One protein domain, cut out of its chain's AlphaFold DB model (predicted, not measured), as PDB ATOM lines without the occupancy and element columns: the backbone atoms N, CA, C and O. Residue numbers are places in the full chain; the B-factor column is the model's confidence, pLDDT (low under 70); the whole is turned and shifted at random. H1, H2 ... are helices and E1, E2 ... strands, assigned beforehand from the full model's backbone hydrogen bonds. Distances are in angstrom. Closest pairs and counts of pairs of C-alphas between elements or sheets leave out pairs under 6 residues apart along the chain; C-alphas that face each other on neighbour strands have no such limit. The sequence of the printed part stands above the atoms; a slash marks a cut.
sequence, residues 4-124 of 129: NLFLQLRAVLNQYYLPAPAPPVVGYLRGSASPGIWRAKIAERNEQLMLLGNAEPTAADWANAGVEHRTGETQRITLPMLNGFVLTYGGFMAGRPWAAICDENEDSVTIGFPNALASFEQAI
ATOM      1  N   ASN A   4     -23.381 -31.805  -3.008       58.88
ATOM      2  CA  ASN A   4     -23.921 -32.458  -1.831       58.88
ATOM      3  C   ASN A   4     -24.965 -33.540  -2.162       58.88
ATOM      4  O   ASN A   4     -24.878 -34.625  -1.603       58.88
ATOM      5  N   LEU A   5     -25.882 -33.323  -3.115       60.31
ATOM      6  CA  LEU A   5     -26.917 -34.315  -3.442       60.31
ATOM      7  C   LEU A   5     -26.320 -35.553  -4.117       60.31
ATOM      8  O   LEU A   5     -26.641 -36.678  -3.741       60.31
ATOM      9  N   PHE A   6     -25.403 -35.369  -5.073       63.50
ATOM     10  CA  PHE A   6     -24.692 -36.503  -5.670       63.50
ATOM     11  C   PHE A   6     -23.848 -37.241  -4.626       63.50
ATOM     12  O   PHE A   6     -23.852 -38.469  -4.596       63.50
ATOM     13  N   LEU A   7     -23.141 -36.517  -3.753       67.31
ATOM     14  CA  LEU A   7     -22.348 -37.131  -2.687       67.31
ATOM     15  C   LEU A   7     -23.224 -37.906  -1.689       67.31
ATOM     16  O   LEU A   7     -22.833 -38.998  -1.283       67.31
ATOM     17  N   GLN A   8     -24.413 -37.398  -1.353       67.31
ATOM     18  CA  GLN A   8     -25.402 -38.082  -0.513       67.31
ATOM     19  C   GLN A   8     -25.961 -39.331  -1.204       67.31
ATOM     20  O   GLN A   8     -25.932 -40.413  -0.622       67.31
ATOM     21  N   LEU A   9     -26.381 -39.224  -2.469       67.62
ATOM     22  CA  LEU A   9     -26.831 -40.372  -3.262       67.62
ATOM     23  C   LEU A   9     -25.739 -41.440  -3.361       67.62
ATOM     24  O   LEU A   9     -26.006 -42.621  -3.152       67.62
ATOM     25  N   ARG A  10     -24.491 -41.034  -3.616       72.94
ATOM     26  CA  ARG A  10     -23.340 -41.940  -3.675       72.94
ATOM     27  C   ARG A  10     -23.093 -42.635  -2.339       72.94
ATOM     28  O   ARG A  10     -22.787 -43.824  -2.338       72.94
ATOM     29  N   ALA A  11     -23.210 -41.911  -1.224       72.06
ATOM     30  CA  ALA A  11     -23.016 -42.470   0.111       72.06
ATOM     31  C   ALA A  11     -24.021 -43.591   0.401       72.06
ATOM     32  O   ALA A  11     -23.631 -44.639   0.914       72.06
ATOM     33  N   VAL A  12     -25.285 -43.413   0.015       71.94
ATOM     34  CA  VAL A  12     -26.299 -44.447   0.247       71.94
ATOM     35  C   VAL A  12     -26.220 -45.581  -0.785       71.94
ATOM     36  O   VAL A  12     -26.465 -46.741  -0.467       71.94
ATOM     37  N   LEU A  13     -25.807 -45.288  -2.017       76.06
ATOM     38  CA  LEU A  13     -25.673 -46.272  -3.095       76.06
ATOM     39  C   LEU A  13     -24.281 -46.914  -3.171       76.06
ATOM     40  O   LEU A  13     -23.912 -47.434  -4.223       76.06
ATOM     41  N   ASN A  14     -23.506 -46.893  -2.084       76.62
ATOM     42  CA  ASN A  14     -22.079 -47.232  -2.074       76.62
ATOM     43  C   ASN A  14     -21.747 -48.580  -2.747       76.62
ATOM     44  O   ASN A  14     -20.751 -48.685  -3.452       76.62
ATOM     45  N   GLN A  15     -22.613 -49.592  -2.631       78.94
ATOM     46  CA  GLN A  15     -22.412 -50.898  -3.279       78.94
ATOM     47  C   GLN A  15     -22.360 -50.851  -4.820       78.94
ATOM     48  O   GLN A  15     -21.763 -51.723  -5.443       78.94
ATOM     49  N   TYR A  16     -22.962 -49.833  -5.444       79.00
ATOM     50  CA  TYR A  16     -22.955 -49.623  -6.899       79.00
ATOM     51  C   TYR A  16     -21.805 -48.720  -7.371       79.00
ATOM     52  O   TYR A  16     -21.653 -48.482  -8.577       79.00
ATOM     53  N   TYR A  17     -21.011 -48.206  -6.428       79.81
ATOM     54  CA  TYR A  17     -19.836 -47.385  -6.675       79.81
ATOM     55  C   TYR A  17     -18.584 -48.147  -6.228       79.81
ATOM     56  O   TYR A  17     -18.192 -48.117  -5.066       79.81
ATOM     57  N   LEU A  18     -17.932 -48.827  -7.174       73.25
ATOM     58  CA  LEU A  18     -16.676 -49.539  -6.947       73.25
ATOM     59  C   LEU A  18     -15.603 -48.602  -6.360       73.25
ATOM     60  O   LEU A  18     -15.530 -47.439  -6.782       73.25
ATOM     61  N   PRO A  19     -14.733 -49.100  -5.460       68.38
ATOM     62  CA  PRO A  19     -13.604 -48.341  -4.938       68.38
ATOM     63  C   PRO A  19     -12.599 -48.078  -6.068       68.38
ATOM     64  O   PRO A  19     -11.758 -48.909  -6.396       68.38
ATOM     65  N   ALA A  20     -12.714 -46.911  -6.695       62.12
ATOM     66  CA  ALA A  20     -11.822 -46.418  -7.737       62.12
ATOM     67  C   ALA A  20     -11.225 -45.069  -7.297       62.12
ATOM     68  O   ALA A  20     -11.902 -44.313  -6.594       62.12
ATOM     69  N   PRO A  21      -9.989 -44.723  -7.712       52.66
ATOM     70  CA  PRO A  21      -9.251 -43.571  -7.181       52.66
ATOM     71  C   PRO A  21      -9.911 -42.205  -7.434       52.66
ATOM     72  O   PRO A  21      -9.565 -41.233  -6.771       52.66
ATOM     73  N   ALA A  22     -10.888 -42.108  -8.335       51.88
ATOM     74  CA  ALA A  22     -11.780 -40.959  -8.421       51.88
ATOM     75  C   ALA A  22     -13.099 -41.382  -9.085       51.88
ATOM     76  O   ALA A  22     -13.062 -42.070 -10.108       51.88
ATOM     77  N   PRO A  23     -14.266 -40.960  -8.576       61.62
ATOM     78  CA  PRO A  23     -15.518 -41.052  -9.307       61.62
ATOM     79  C   PRO A  23     -15.761 -39.755 -10.095       61.62
ATOM     80  O   PRO A  23     -16.270 -38.790  -9.529       61.62
ATOM     81  N   PRO A  24     -15.471 -39.715 -11.409       75.12
ATOM     82  CA  PRO A  24     -16.107 -38.748 -12.290       75.12
ATOM     83  C   PRO A  24     -17.440 -39.281 -12.830       75.12
ATOM     84  O   PRO A  24     -18.178 -38.509 -13.423       75.12
ATOM     85  N   VAL A  25     -17.751 -40.577 -12.659       82.06
ATOM     86  CA  VAL A  25     -18.961 -41.227 -13.202       82.06
ATOM     87  C   VAL A  25     -20.083 -41.216 -12.195       82.06
ATOM     88  O   VAL A  25     -19.908 -41.651 -11.057       82.06
ATOM     89  N   VAL A  26     -21.237 -40.767 -12.662       84.25
ATOM     90  CA  VAL A  26     -22.477 -40.758 -11.893       84.25
ATOM     91  C   VAL A  26     -23.339 -41.960 -12.274       84.25
ATOM     92  O   VAL A  26     -23.909 -42.606 -11.392       84.25
ATOM     93  N   GLY A  27     -23.386 -42.279 -13.569       89.44
ATOM     94  CA  GLY A  27     -24.211 -43.342 -14.119       89.44
ATOM     95  C   GLY A  27     -24.049 -43.507 -15.627       89.44
ATOM     96  O   GLY A  27     -23.117 -42.976 -16.239       89.44
ATOM     97  N   TYR A  28     -24.982 -44.247 -16.215       91.31
ATOM     98  CA  TYR A  28     -25.007 -44.604 -17.625       91.31
ATOM     99  C   TYR A  28     -26.393 -44.383 -18.220       91.31
ATOM    100  O   TYR A  28     -27.406 -44.720 -17.606       91.31
ATOM    101  N   LEU A  29     -26.433 -43.856 -19.438       91.00
ATOM    102  CA  LEU A  29     -27.656 -43.540 -20.173       91.00
ATOM    103  C   LEU A  29     -27.610 -44.216 -21.545       91.00
ATOM    104  O   LEU A  29     -26.597 -44.130 -22.234       91.00
ATOM    105  N   ARG A  30     -28.704 -44.848 -21.979       88.00
ATOM    106  CA  ARG A  30     -28.859 -45.269 -23.381       88.00
ATOM    107  C   ARG A  30     -29.445 -44.133 -24.208       88.00
ATOM    108  O   ARG A  30     -30.547 -43.672 -23.913       88.00
ATOM    109  N   GLY A  31     -28.722 -43.711 -25.245       85.06
ATOM    110  CA  GLY A  31     -29.139 -42.626 -26.131       85.06
ATOM    111  C   GLY A  31     -28.037 -41.583 -26.296       85.06
ATOM    112  O   GLY A  31     -26.909 -41.921 -26.643       85.06
ATOM    113  N   SER A  32     -28.359 -40.310 -26.067       86.00
ATOM    114  CA  SER A  32     -27.402 -39.213 -26.230       86.00
ATOM    115  C   SER A  32     -26.926 -38.650 -24.897       86.00
ATOM    116  O   SER A  32     -27.723 -38.433 -23.992       86.00
ATOM    117  N   ALA A  33     -25.635 -38.336 -24.823       87.50
ATOM    118  CA  ALA A  33     -24.998 -37.596 -23.737       87.50
ATOM    119  C   ALA A  33     -25.104 -36.063 -23.889       87.50
ATOM    120  O   ALA A  33     -24.538 -35.329 -23.084       87.50
ATOM    121  N   SER A  34     -25.769 -35.568 -24.940       88.69
ATOM    122  CA  SER A  34     -25.839 -34.136 -25.233       88.69
ATOM    123  C   SER A  34     -26.883 -33.424 -24.361       88.69
ATOM    124  O   SER A  34     -28.073 -33.736 -24.481       88.69
ATOM    125  N   PRO A  35     -26.492 -32.390 -23.590       85.62
ATOM    126  CA  PRO A  35     -27.421 -31.545 -22.838       85.62
ATOM    127  C   PRO A  35     -28.580 -30.980 -23.666       85.62
ATOM    128  O   PRO A  35     -29.699 -30.863 -23.175       85.62
ATOM    129  N   GLY A  36     -28.335 -30.631 -24.935       86.38
ATOM    130  CA  GLY A  36     -29.382 -30.105 -25.818       86.38
ATOM    131  C   GLY A  36     -30.481 -31.130 -26.103       86.38
ATOM    132  O   GLY A  36     -31.657 -30.778 -26.146       86.38
ATOM    133  N   ILE A  37     -30.110 -32.409 -26.226       87.62
ATOM    134  CA  ILE A  37     -31.071 -33.499 -26.426       87.62
ATOM    135  C   ILE A  37     -31.858 -33.755 -25.142       87.62
ATOM    136  O   ILE A  37     -33.062 -33.982 -25.215       87.62
ATOM    137  N   TRP A  38     -31.222 -33.669 -23.972       87.38
ATOM    138  CA  TRP A  38     -31.928 -33.823 -22.698       87.38
ATOM    139  C   TRP A  38     -33.000 -32.757 -22.522       87.38
ATOM    140  O   TRP A  38     -34.146 -33.107 -22.263       87.38
ATOM    141  N   ARG A  39     -32.670 -31.482 -22.764       86.44
ATOM    142  CA  ARG A  39     -33.644 -30.379 -22.686       86.44
ATOM    143  C   ARG A  39     -34.814 -30.562 -23.643       86.44
ATOM    144  O   ARG A  39     -35.958 -30.406 -23.235       86.44
ATOM    145  N   ALA A  40     -34.539 -30.942 -24.893       86.69
ATOM    146  CA  ALA A  40     -35.596 -31.234 -25.860       86.69
ATOM    147  C   ALA A  40     -36.514 -32.365 -25.366       86.69
ATOM    148  O   ALA A  40     -37.734 -32.253 -25.431       86.69
ATOM    149  N   LYS A  41     -35.933 -33.431 -24.806       85.94
ATOM    150  CA  LYS A  41     -36.677 -34.580 -24.280       85.94
ATOM    151  C   LYS A  41     -37.490 -34.256 -23.025       85.94
ATOM    152  O   LYS A  41     -38.610 -34.740 -22.897       85.94
ATOM    153  N   ILE A  42     -36.969 -33.406 -22.144       84.88
ATOM    154  CA  ILE A  42     -37.697 -32.885 -20.980       84.88
ATOM    155  C   ILE A  42     -38.894 -32.040 -21.441       84.88
ATOM    156  O   ILE A  42     -40.012 -32.293 -21.003       84.88
ATOM    157  N   ALA A  43     -38.705 -31.132 -22.407       83.81
ATOM    158  CA  ALA A  43     -39.793 -30.324 -22.972       83.81
ATOM    159  C   ALA A  43     -40.899 -31.175 -23.637       83.81
ATOM    160  O   ALA A  43     -42.071 -30.800 -23.634       83.81
ATOM    161  N   GLU A  44     -40.546 -32.350 -24.167       86.19
ATOM    162  CA  GLU A  44     -41.481 -33.362 -24.687       86.19
ATOM    163  C   GLU A  44     -42.160 -34.209 -23.587       86.19
ATOM    164  O   GLU A  44     -42.915 -35.128 -23.908       86.19
ATOM    165  N   ARG A  45     -41.902 -33.938 -22.298       80.06
ATOM    166  CA  ARG A  45     -42.314 -34.761 -21.139       80.06
ATOM    167  C   ARG A  45     -41.822 -36.213 -21.220       80.06
ATOM    168  O   ARG A  45     -42.491 -37.135 -20.758       80.06
ATOM    169  N   ASN A  46     -40.655 -36.420 -21.826       82.25
ATOM    170  CA  ASN A  46     -40.027 -37.722 -22.042       82.25
ATOM    171  C   ASN A  46     -38.612 -37.743 -21.448       82.25
ATOM    172  O   ASN A  46     -37.604 -37.860 -22.155       82.25
ATOM    173  N   GLU A  47     -38.538 -37.575 -20.131       82.25
ATOM    174  CA  GLU A  47     -37.288 -37.472 -19.380       82.25
ATOM    175  C   GLU A  47     -36.354 -38.669 -19.620       82.25
ATOM    176  O   GLU A  47     -36.756 -39.811 -19.883       82.25
ATOM    177  N   GLN A  48     -35.053 -38.397 -19.562       85.44
ATOM    178  CA  GLN A  48     -34.039 -39.409 -19.827       85.44
ATOM    179  C   GLN A  48     -33.708 -40.174 -18.544       85.44
ATOM    180  O   GLN A  48     -33.301 -39.576 -17.553       85.44
ATOM    181  N   LEU A  49     -33.868 -41.500 -18.580       86.19
ATOM    182  CA  LEU A  49     -33.579 -42.395 -17.463       86.19
ATOM    183  C   LEU A  49     -32.116 -42.828 -17.504       86.19
ATOM    184  O   LEU A  49     -31.655 -43.392 -18.497       86.19
ATOM    185  N   MET A  50     -31.412 -42.620 -16.399       88.31
ATOM    186  CA  MET A  50     -30.029 -43.022 -16.197       88.31
ATOM    187  C   MET A  50     -29.932 -44.112 -15.124       88.31
ATOM    188  O   MET A  50     -30.506 -43.987 -14.042       88.31
ATOM    189  N   LEU A  51     -29.143 -45.154 -15.392       89.56
ATOM    190  CA  LEU A  51     -28.746 -46.149 -14.394       89.56
ATOM    191  C   LEU A  51     -27.585 -45.619 -13.556       89.56
ATOM    192  O   LEU A  51     -26.560 -45.221 -14.109       89.56
ATOM    193  N   LEU A  52     -27.719 -45.624 -12.231       87.75
ATOM    194  CA  LEU A  52     -26.717 -45.060 -11.325       87.75
ATOM    195  C   LEU A  52     -25.597 -46.058 -10.997       87.75
ATOM    196  O   LEU A  52     -25.803 -47.270 -10.892       87.75
ATOM    197  N   GLY A  53     -24.391 -45.528 -10.799       86.06
ATOM    198  CA  GLY A  53     -23.194 -46.277 -10.421       86.06
ATOM    199  C   GLY A  53     -22.037 -46.083 -11.400       86.06
ATOM    200  O   GLY A  53     -22.182 -45.461 -12.450       86.06
ATOM    201  N   ASN A  54     -20.867 -46.615 -11.052       84.94
ATOM    202  CA  ASN A  54     -19.630 -46.394 -11.817       84.94
ATOM    203  C   ASN A  54     -19.123 -47.622 -12.598       84.94
ATOM    204  O   ASN A  54     -18.113 -47.511 -13.286       84.94
ATOM    205  N   ALA A  55     -19.811 -48.764 -12.505       85.69
ATOM    206  CA  ALA A  55     -19.589 -49.935 -13.354       85.69
ATOM    207  C   ALA A  55     -20.536 -49.923 -14.564       85.69
ATOM    208  O   ALA A  55     -21.686 -49.505 -14.435       85.69
ATOM    209  N   GLU A  56     -20.106 -50.402 -15.727       87.56
ATOM    210  CA  GLU A  56     -20.962 -50.426 -16.919       87.56
ATOM    211  C   GLU A  56     -22.180 -51.359 -16.732       87.56
ATOM    212  O   GLU A  56     -22.010 -52.453 -16.191       87.56
ATOM    213  N   PRO A  57     -23.417 -50.952 -17.097       88.06
ATOM    214  CA  PRO A  57     -24.591 -51.802 -16.938       88.06
ATOM    215  C   PRO A  57     -24.617 -52.953 -17.941       88.06
ATOM    216  O   PRO A  57     -24.318 -52.785 -19.125       88.06
ATOM    217  N   THR A  58     -25.048 -54.114 -17.463       87.94
ATOM    218  CA  THR A  58     -25.234 -55.321 -18.269       87.94
ATOM    219  C   THR A  58     -26.498 -55.236 -19.131       87.94
ATOM    220  O   THR A  58     -27.370 -54.393 -18.922       87.94
ATOM    221  N   ALA A  59     -26.650 -56.150 -20.094       84.38
ATOM    222  CA  ALA A  59     -27.886 -56.260 -20.873       84.38
ATOM    223  C   ALA A  59     -29.126 -56.517 -19.993       84.38
ATOM    224  O   ALA A  59     -30.196 -55.984 -20.281       84.38
ATOM    225  N   ALA A  60     -28.972 -57.282 -18.906       84.44
ATOM    226  CA  ALA A  60     -30.044 -57.543 -17.952       84.44
ATOM    227  C   ALA A  60     -30.449 -56.276 -17.188       84.44
ATOM    228  O   ALA A  60     -31.638 -56.047 -16.989       84.44
ATOM    229  N   ASP A  61     -29.492 -55.414 -16.826       85.56
ATOM    230  CA  ASP A  61     -29.797 -54.131 -16.180       85.56
ATOM    231  C   ASP A  61     -30.636 -53.231 -17.091       85.56
ATOM    232  O   ASP A  61     -31.580 -52.589 -16.633       85.56
ATOM    233  N   TRP A  62     -30.328 -53.215 -18.391       84.75
ATOM    234  CA  TRP A  62     -31.090 -52.444 -19.374       84.75
ATOM    235  C   TRP A  62     -32.496 -52.998 -19.617       84.75
ATOM    236  O   TRP A  62     -33.432 -52.209 -19.735       84.75
ATOM    237  N   ALA A  63     -32.649 -54.325 -19.661       82.75
ATOM    238  CA  ALA A  63     -33.951 -54.981 -19.790       82.75
ATOM    239  C   ALA A  63     -34.822 -54.787 -18.542       82.75
ATOM    240  O   ALA A  63     -35.991 -54.433 -18.642       82.75
ATOM    241  N   ASN A  64     -34.234 -54.913 -17.351       79.75
ATOM    242  CA  ASN A  64     -34.920 -54.618 -16.092       79.75
ATOM    243  C   ASN A  64     -35.358 -53.153 -15.993       79.75
ATOM    244  O   ASN A  64     -36.271 -52.835 -15.235       79.75
ATOM    245  N   ALA A  65     -34.703 -52.274 -16.751       75.38
ATOM    246  CA  ALA A  65     -35.039 -50.869 -16.837       75.38
ATOM    247  C   ALA A  65     -36.100 -50.509 -17.874       75.38
ATOM    248  O   ALA A  65     -36.463 -49.336 -17.972       75.38
ATOM    249  N   GLY A  66     -36.604 -51.480 -18.643       74.56
ATOM    250  CA  GLY A  66     -37.575 -51.222 -19.708       74.56
ATOM    251  C   GLY A  66     -37.028 -50.305 -20.808       74.56
ATOM    252  O   GLY A  66     -37.791 -49.642 -21.516       74.56
ATOM    253  N   VAL A  67     -35.698 -50.186 -20.915       72.62
ATOM    254  CA  VAL A  67     -35.007 -49.357 -21.916       72.62
ATOM    255  C   VAL A  67     -34.142 -50.191 -22.861       72.62
ATOM    256  O   VAL A  67     -33.349 -49.644 -23.631       72.62
ATOM    257  N   GLU A  68     -34.312 -51.511 -22.861       71.62
ATOM    258  CA  GLU A  68     -33.706 -52.434 -23.820       71.62
ATOM    259  C   GLU A  68     -34.041 -52.059 -25.264       71.62
ATOM    260  O   GLU A  68     -33.196 -52.210 -26.148       71.62
ATOM    261  N   HIS A  69     -35.235 -51.499 -25.476       68.56
ATOM    262  CA  HIS A  69     -35.730 -51.046 -26.773       68.56
ATOM    263  C   HIS A  69     -35.184 -49.678 -27.201       68.56
ATOM    264  O   HIS A  69     -35.340 -49.304 -28.364       68.56
ATOM    265  N   ARG A  70     -34.555 -48.908 -26.296       71.38
ATOM    266  CA  ARG A  70     -33.942 -47.626 -26.670       71.38
ATOM    267  C   ARG A  70     -32.728 -47.907 -27.549       71.38
ATOM    268  O   ARG A  70     -31.766 -48.542 -27.115       71.38
ATOM    269  N   THR A  71     -32.787 -47.432 -28.787       61.56
ATOM    270  CA  THR A  71     -31.693 -47.517 -29.750       61.56
ATOM    271  C   THR A  71     -30.651 -46.440 -29.448       61.56
ATOM    272  O   THR A  71     -30.984 -45.289 -29.170       61.56
ATOM    273  N   GLY A  72     -29.372 -46.816 -29.470       69.38
ATOM    274  CA  GLY A  72     -28.261 -45.898 -29.229       69.38
ATOM    275  C   GLY A  72     -27.113 -46.540 -28.462       69.38
ATOM    276  O   GLY A  72     -27.245 -47.624 -27.893       69.38
ATOM    277  N   GLU A  73     -25.976 -45.854 -28.455       82.25
ATOM    278  CA  GLU A  73     -24.808 -46.260 -27.682       82.25
ATOM    279  C   GLU A  73     -25.023 -46.000 -26.186       82.25
ATOM    280  O   GLU A  73     -25.676 -45.029 -25.786       82.25
ATOM    281  N   THR A  74     -24.444 -46.862 -25.349       88.75
ATOM    282  CA  THR A  74     -24.342 -46.625 -23.909       88.75
ATOM    283  C   THR A  74     -23.414 -45.439 -23.664       88.75
ATOM    284  O   THR A  74     -22.233 -45.475 -24.001       88.75
ATOM    285  N   GLN A  75     -23.940 -44.392 -23.040       90.69
ATOM    286  CA  GLN A  75     -23.201 -43.185 -22.701       90.69
ATOM    287  C   GLN A  75     -22.804 -43.201 -21.229       90.69
ATOM    288  O   GLN A  75     -23.639 -43.426 -20.350       90.69
ATOM    289  N   ARG A  76     -21.535 -42.907 -20.953       91.00
ATOM    290  CA  ARG A  76     -21.018 -42.689 -19.598       91.00
ATOM    291  C   ARG A  76     -21.308 -41.252 -19.180       91.00
ATOM    292  O   ARG A  76     -20.780 -40.319 -19.781       91.00
ATOM    293  N   ILE A  77     -22.098 -41.072 -18.128       88.75
ATOM    294  CA  ILE A  77     -22.470 -39.746 -17.636       88.75
ATOM    295  C   ILE A  77     -21.564 -39.351 -16.477       88.75
ATOM    296  O   ILE A  77     -21.402 -40.086 -15.496       88.75
ATOM    297  N   THR A  78     -20.964 -38.171 -16.604       85.94
ATOM    298  CA  THR A  78     -20.070 -37.604 -15.597       85.94
ATOM    299  C   THR A  78     -20.694 -36.411 -14.895       85.94
ATOM    300  O   THR A  78     -21.595 -35.771 -15.432       85.94
ATOM    301  N   LEU A  79     -20.202 -36.089 -13.699       78.19
ATOM    302  CA  LEU A  79     -20.746 -34.980 -12.912       78.19
ATOM    303  C   LEU A  79     -20.741 -33.630 -13.670       78.19
ATOM    304  O   LEU A  79     -21.769 -32.959 -13.644       78.19
ATOM    305  N   PRO A  80     -19.683 -33.243 -14.420       81.19
ATOM    306  CA  PRO A  80     -19.708 -32.013 -15.219       81.19
ATOM    307  C   PRO A  80     -20.782 -31.977 -16.316       81.19
ATOM    308  O   PRO A  80     -21.228 -30.895 -16.691       81.19
ATOM    309  N   MET A  81     -21.213 -33.133 -16.833       83.38
ATOM    310  CA  MET A  81     -22.249 -33.197 -17.875       83.38
ATOM    311  C   MET A  81     -23.637 -32.837 -17.340       83.38
ATOM    312  O   MET A  81     -24.495 -32.436 -18.115       83.38
ATOM    313  N   LEU A  82     -23.842 -32.949 -16.025       78.88
ATOM    314  CA  LEU A  82     -25.100 -32.631 -15.348       78.88
ATOM    315  C   LEU A  82     -25.227 -31.141 -14.990       78.88
ATOM    316  O   LEU A  82     -26.132 -30.762 -14.259       78.88
ATOM    317  N   ASN A  83     -24.330 -30.278 -15.471       81.31
ATOM    318  CA  ASN A  83     -24.409 -28.849 -15.180       81.31
ATOM    319  C   ASN A  83     -25.699 -28.227 -15.757       81.31
ATOM    320  O   ASN A  83     -25.928 -28.280 -16.969       81.31
ATOM    321  N   GLY A  84     -26.514 -27.620 -14.889       72.25
ATOM    322  CA  GLY A  84     -27.844 -27.095 -15.226       72.25
ATOM    323  C   GLY A  84     -28.937 -28.163 -15.326       72.25
ATOM    324  O   GLY A  84     -29.947 -27.926 -15.983       72.25
ATOM    325  N   PHE A  85     -28.713 -29.339 -14.732       79.31
ATOM    326  CA  PHE A  85     -29.694 -30.410 -14.594       79.31
ATOM    327  C   PHE A  85     -29.688 -30.948 -13.166       79.31
ATOM    328  O   PHE A  85     -28.669 -30.926 -12.471       79.31
ATOM    329  N   VAL A  86     -30.817 -31.518 -12.763       76.56
ATOM    330  CA  VAL A  86     -30.954 -32.249 -11.505       76.56
ATOM    331  C   VAL A  86     -31.272 -33.711 -11.786       76.56
ATOM    332  O   VAL A  86     -31.931 -34.050 -12.769       76.56
ATOM    333  N   LEU A  87     -30.767 -34.594 -10.923       76.81
ATOM    334  CA  LEU A  87     -31.128 -36.005 -10.951       76.81
ATOM    335  C   LEU A  87     -32.264 -36.246  -9.975       76.81
ATOM    336  O   LEU A  87     -32.086 -36.148  -8.760       76.81
ATOM    337  N   THR A  88     -33.415 -36.592 -10.519       74.81
ATOM    338  CA  THR A  88     -34.603 -36.946  -9.762       74.81
ATOM    339  C   THR A  88     -34.592 -38.456  -9.555       74.81
ATOM    340  O   THR A  88     -34.681 -39.252 -10.491       74.81
ATOM    341  N   TYR A  89     -34.384 -38.883  -8.308       68.75
ATOM    342  CA  TYR A  89     -34.350 -40.305  -7.991       68.75
ATOM    343  C   TYR A  89     -35.702 -40.963  -8.272       68.75
ATOM    344  O   TYR A  89     -36.731 -40.521  -7.762       68.75
ATOM    345  N   GLY A  90     -35.671 -42.036  -9.061       64.38
ATOM    346  CA  GLY A  90     -36.872 -42.716  -9.525       64.38
ATOM    347  C   GLY A  90     -37.125 -44.083  -8.897       64.38
ATOM    348  O   GLY A  90     -38.264 -44.545  -8.892       64.38
ATOM    349  N   GLY A  91     -36.102 -44.737  -8.337       73.38
ATOM    350  CA  GLY A  91     -36.278 -46.025  -7.666       73.38
ATOM    351  C   GLY A  91     -35.119 -47.010  -7.825       73.38
ATOM    352  O   GLY A  91     -34.024 -46.686  -8.295       73.38
ATOM    353  N   PHE A  92     -35.383 -48.245  -7.403       73.81
ATOM    354  CA  PHE A  92     -34.559 -49.415  -7.690       73.81
ATOM    355  C   PHE A  92     -35.260 -50.277  -8.727       73.81
ATOM    356  O   PHE A  92     -36.461 -50.525  -8.636       73.81
ATOM    357  N   MET A  93     -34.493 -50.757  -9.692       70.62
ATOM    358  CA  MET A  93     -34.874 -51.892 -10.527       70.62
ATOM    359  C   MET A  93     -34.141 -53.120  -9.999       70.62
ATOM    360  O   MET A  93     -33.162 -52.971  -9.267       70.62
ATOM    361  N   ALA A  94     -34.599 -54.320 -10.364       68.12
ATOM    362  CA  ALA A  94     -34.193 -55.598  -9.764       68.12
ATOM    363  C   ALA A  94     -32.669 -55.853  -9.652       68.12
ATOM    364  O   ALA A  94     -32.262 -56.740  -8.911       68.12
ATOM    365  N   GLY A  95     -31.819 -55.079 -10.338       69.44
ATOM    366  CA  GLY A  95     -30.365 -55.104 -10.158       69.44
ATOM    367  C   GLY A  95     -29.701 -53.754  -9.869       69.44
ATOM    368  O   GLY A  95     -28.527 -53.747  -9.502       69.44
ATOM    369  N   ARG A  96     -30.385 -52.606 -10.031       79.12
ATOM    370  CA  ARG A  96     -29.701 -51.302 -10.025       79.12
ATOM    371  C   ARG A  96     -30.600 -50.090  -9.731       79.12
ATOM    372  O   ARG A  96     -31.736 -50.046 -10.206       79.12
ATOM    373  N   PRO A  97     -30.103 -49.076  -9.000       84.25
ATOM    374  CA  PRO A  97     -30.770 -47.785  -8.855       84.25
ATOM    375  C   PRO A  97     -30.819 -46.997 -10.170       84.25
ATOM    376  O   PRO A  97     -29.897 -47.080 -10.989       84.25
ATOM    377  N   TRP A  98     -31.853 -46.170 -10.331       85.31
ATOM    378  CA  TRP A  98     -31.989 -45.247 -11.460       85.31
ATOM    379  C   TRP A  98     -32.481 -43.858 -11.045       85.31
ATOM    380  O   TRP A  98     -33.086 -43.671  -9.985       85.31
ATOM    381  N   ALA A  99     -32.215 -42.877 -11.903       83.75
ATOM    382  CA  ALA A  99     -32.712 -41.511 -11.780       83.75
ATOM    383  C   ALA A  99     -33.115 -40.958 -13.151       83.75
ATOM    384  O   ALA A  99     -32.546 -41.357 -14.170       83.75
ATOM    385  N   ALA A 100     -34.074 -40.041 -13.174       84.81
ATOM    386  CA  ALA A 100     -34.372 -39.235 -14.348       84.81
ATOM    387  C   ALA A 100     -33.520 -37.953 -14.343       84.81
ATOM    388  O   ALA A 100     -33.119 -37.451 -13.292       84.81
ATOM    389  N   ILE A 101     -33.187 -37.462 -15.536       84.56
ATOM    390  CA  ILE A 101     -32.524 -36.170 -15.737       84.56
ATOM    391  C   ILE A 101     -33.610 -35.119 -15.978       84.56
ATOM    392  O   ILE A 101     -34.350 -35.239 -16.957       84.56
ATOM    393  N   CYS A 102     -33.656 -34.085 -15.137       81.19
ATOM    394  CA  CYS A 102     -34.599 -32.966 -15.240       81.19
ATOM    395  C   CYS A 102     -33.851 -31.636 -15.418       81.19
ATOM    396  O   CYS A 102     -32.702 -31.507 -14.979       81.19
ATOM    397  N   ASP A 103     -34.487 -30.652 -16.064       77.81
ATOM    398  CA  ASP A 103     -33.940 -29.294 -16.158       77.81
ATOM    399  C   ASP A 103     -34.119 -28.618 -14.802       77.81
ATOM    400  O   ASP A 103     -35.114 -28.811 -14.107       77.81
ATOM    401  N   GLU A 104     -33.121 -27.846 -14.417       68.56
ATOM    402  CA  GLU A 104     -33.135 -27.137 -13.154       68.56
ATOM    403  C   GLU A 104     -34.012 -25.876 -13.168       68.56
ATOM    404  O   GLU A 104     -34.465 -25.430 -12.117       68.56
ATOM    405  N   ASN A 105     -34.248 -25.293 -14.346       59.50
ATOM    406  CA  ASN A 105     -34.973 -24.030 -14.481       59.50
ATOM    407  C   ASN A 105     -36.498 -24.188 -14.560       59.50
ATOM    408  O   ASN A 105     -37.195 -23.176 -14.596       59.50
ATOM    409  N   GLU A 106     -37.039 -25.409 -14.629       50.97
ATOM    410  CA  GLU A 106     -38.479 -25.573 -14.424       50.97
ATOM    411  C   GLU A 106     -38.779 -25.331 -12.937       50.97
ATOM    412  O   GLU A 106     -38.186 -25.976 -12.074       50.97
ATOM    413  N   ASP A 107     -39.709 -24.409 -12.644       43.78
ATOM    414  CA  ASP A 107     -40.284 -24.036 -11.330       43.78
ATOM    415  C   ASP A 107     -40.939 -25.220 -10.556       43.78
ATOM    416  O   ASP A 107     -41.890 -25.078  -9.782       43.78
ATOM    417  N   SER A 108     -40.460 -26.442 -10.757       40.75
ATOM    418  CA  SER A 108     -41.037 -27.694 -10.303       40.75
ATOM    419  C   SER A 108     -39.981 -28.654  -9.749       40.75
ATOM    420  O   SER A 108     -39.875 -29.795 -10.181       40.75
ATOM    421  N   VAL A 109     -39.371 -28.275  -8.623       40.75
ATOM    422  CA  VAL A 109     -39.241 -29.222  -7.491       40.75
ATOM    423  C   VAL A 109     -40.535 -29.171  -6.651       40.75
ATOM    424  O   VAL A 109     -40.536 -29.148  -5.428       40.75
ATOM    425  N   THR A 110     -41.677 -29.115  -7.343       40.28
ATOM    426  CA  THR A 110     -43.023 -29.401  -6.816       40.28
ATOM    427  C   THR A 110     -43.483 -30.777  -7.316       40.28
ATOM    428  O   THR A 110     -44.662 -31.104  -7.320       40.28
ATOM    429  N   ILE A 111     -42.554 -31.614  -7.775       38.53
ATOM    430  CA  ILE A 111     -42.751 -33.059  -7.776       38.53
ATOM    431  C   ILE A 111     -42.331 -33.472  -6.379       38.53
ATOM    432  O   ILE A 111     -41.219 -33.143  -5.978       38.53
ATOM    433  N   GLY A 112     -43.244 -34.091  -5.628       34.81
ATOM    434  CA  GLY A 112     -43.059 -34.537  -4.249       34.81
ATOM    435  C   GLY A 112     -41.896 -35.511  -4.101       34.81
ATOM    436  O   GLY A 112     -42.090 -36.703  -3.881       34.81
ATOM    437  N   PHE A 113     -40.683 -34.984  -4.206       37.03
ATOM    438  CA  PHE A 113     -39.490 -35.598  -3.699       37.03
ATOM    439  C   PHE A 113     -39.691 -35.741  -2.202       37.03
ATOM    440  O   PHE A 113     -40.181 -34.815  -1.543       37.03
ATOM    441  N   PRO A 114     -39.306 -36.874  -1.616       41.69
ATOM    442  CA  PRO A 114     -39.005 -36.818  -0.215       41.69
ATOM    443  C   PRO A 114     -37.846 -35.841  -0.072       41.69
ATOM    444  O   PRO A 114     -36.704 -36.148  -0.403       41.69
ATOM    445  N   ASN A 115     -38.154 -34.651   0.427       42.12
ATOM    446  CA  ASN A 115     -37.205 -33.585   0.749       42.12
ATOM    447  C   ASN A 115     -36.206 -33.996   1.855       42.12
ATOM    448  O   ASN A 115     -35.603 -33.149   2.507       42.12
ATOM    449  N   ALA A 116     -36.058 -35.294   2.117       47.12
ATOM    450  CA  ALA A 116     -35.206 -35.863   3.131       47.12
ATOM    451  C   ALA A 116     -34.717 -37.248   2.685       47.12
ATOM    452  O   ALA A 116     -35.508 -38.158   2.424       47.12
ATOM    453  N   LEU A 117     -33.394 -37.409   2.711       45.91
ATOM    454  CA  LEU A 117     -32.633 -38.665   2.695       45.91
ATOM    455  C   LEU A 117     -33.324 -39.824   3.452       45.91
ATOM    456  O   LEU A 117     -33.264 -40.973   3.031       45.91
ATOM    457  N   ALA A 118     -34.066 -39.514   4.518       47.59
ATOM    458  CA  ALA A 118     -34.825 -40.467   5.321       47.59
ATOM    459  C   ALA A 118     -35.847 -41.307   4.529       47.59
ATOM    460  O   ALA A 118     -35.999 -42.499   4.792       47.59
ATOM    461  N   SER A 119     -36.562 -40.743   3.549       49.16
ATOM    462  CA  SER A 119     -37.517 -41.558   2.774       49.16
ATOM    463  C   SER A 119     -36.818 -42.437   1.738       49.16
ATOM    464  O   SER A 119     -37.357 -43.468   1.341       49.16
ATOM    465  N   PHE A 120     -35.608 -42.051   1.327       50.91
ATOM    466  CA  PHE A 120     -34.753 -42.860   0.469       50.91
ATOM    467  C   PHE A 120     -34.226 -44.090   1.222       50.91
ATOM    468  O   PHE A 120     -34.358 -45.217   0.743       50.91
ATOM    469  N   GLU A 121     -33.728 -43.897   2.447       54.00
ATOM    470  CA  GLU A 121     -33.307 -44.985   3.344       54.00
ATOM    471  C   GLU A 121     -34.449 -45.981   3.616       54.00
ATOM    472  O   GLU A 121     -34.246 -47.196   3.590       54.00
ATOM    473  N   GLN A 122     -35.682 -45.488   3.786       52.78
ATOM    474  CA  GLN A 122     -36.870 -46.331   3.972       52.78
ATOM    475  C   GLN A 122     -37.232 -47.163   2.731       52.78
ATOM    476  O   GLN A 122     -37.689 -48.300   2.871       52.78
ATOM    477  N   ALA A 123     -37.037 -46.633   1.520       48.94
ATOM    478  CA  ALA A 123     -37.311 -47.359   0.277       48.94
ATOM    479  C   ALA A 123     -36.297 -48.489   0.027       48.94
ATOM    480  O   ALA A 123     -36.683 -49.563  -0.441       48.94
ATOM    481  N   ILE A 124     -35.028 -48.276   0.395       50.25
ATOM    482  CA  ILE A 124     -33.984 -49.313   0.371       50.25
ATOM    483  C   ILE A 124     -34.307 -50.418   1.373       50.25
ATOM    484  O   ILE A 124     -34.311 -51.592   1.008       50.25
TER     485      ILE A 124
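What this domain is: This is residues 4 to 124 of the 129 residues of an uncharacterized protein of Sulfitobacter mediterraneus (UniProt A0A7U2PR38). A strongly twisted sheet of five antiparallel strands runs through the domain, with short helices set round its rim: H2, H3 and H4 stand beside its strands. H1 and H5 lie close to each other to one side and only graze the sheet. The printed part has 121 residues, with five named helices and five named strands in the order H1 E1 H2 E2 H3 E3 H4 E4 E5 H5; the sheet's order is E3 E1 E2 E5 E4 and the class is mixed, helices and strands. The whole is compact, with a radius of gyration of the C-alphas of 13.8 A, and rounded, spanning 34 by 33 by 27 A.

How they stand to each other: Begin at the sheet's edge strand E4, residues 85 to 93, which forms a hairpin with E5, residues 96 to 103; look for N 88 and O 100, 2.9 A apart. Next to E5 is E2, residues 48 to 52, with N 50 and O 99 at 2.8 A. Beyond it is E1, residues 25 to 30, where N 28 and O 51 are 2.8 A apart, and then the other edge strand, E3, residues 74 to 78, with N 75 and O 29 at 2.8 A. H3, residues 59 to 64, comes between E2 and E3 along the chain, and the three are a split strand-helix-strand unit, two strands of one sheet joined through a helix, with E1 between the two strands in the sheet; its crossover is right-handed. H3 stands at the sheet's level, its height 2.8 A; its Asn 64 and Met 93 of E4 have C-alphas 6.2 A apart, their closest. H2, residues 35 to 43, is also at the sheet's level, with the C-alphas of Ile 42 and Cys 102 of E5 closest at 6.5 A, and so is H4, residues 79 to 82, with those of Leu 79 and Val 26 of E1 at 6.1 A. H1, residues 4 to 12, and H5, residues 117 to 124, are close but not clearly touching, the closest C-alphas being Val 12 and Glu 121 at 7.7 A. Every O i to N i+4 pair is within hydrogen-bond range in H1, H2, H3 and H5; H4 is too short for one.

Where its parts are: Find C-alpha 4 at (-23.921, -32.458, -1.831), where H1 begins, 12.4 A long. E4 is 22.5 A long and E5 23.2 A, ending at C-alpha 103, (-33.940, -29.294, -16.158). H5 ends at C-alpha 124, (-33.984, -49.313, 0.371).

The domain as a whole: The C-alphas farthest apart are those of Pro 21 and Glu 44, 38.1 A. The printed part has no cut. The links H1 to E1 and E5 to H5 are long. Mean pLDDT of the printed part is 73.4; residues 4 to 9 and 104 to 124 are among those under 70.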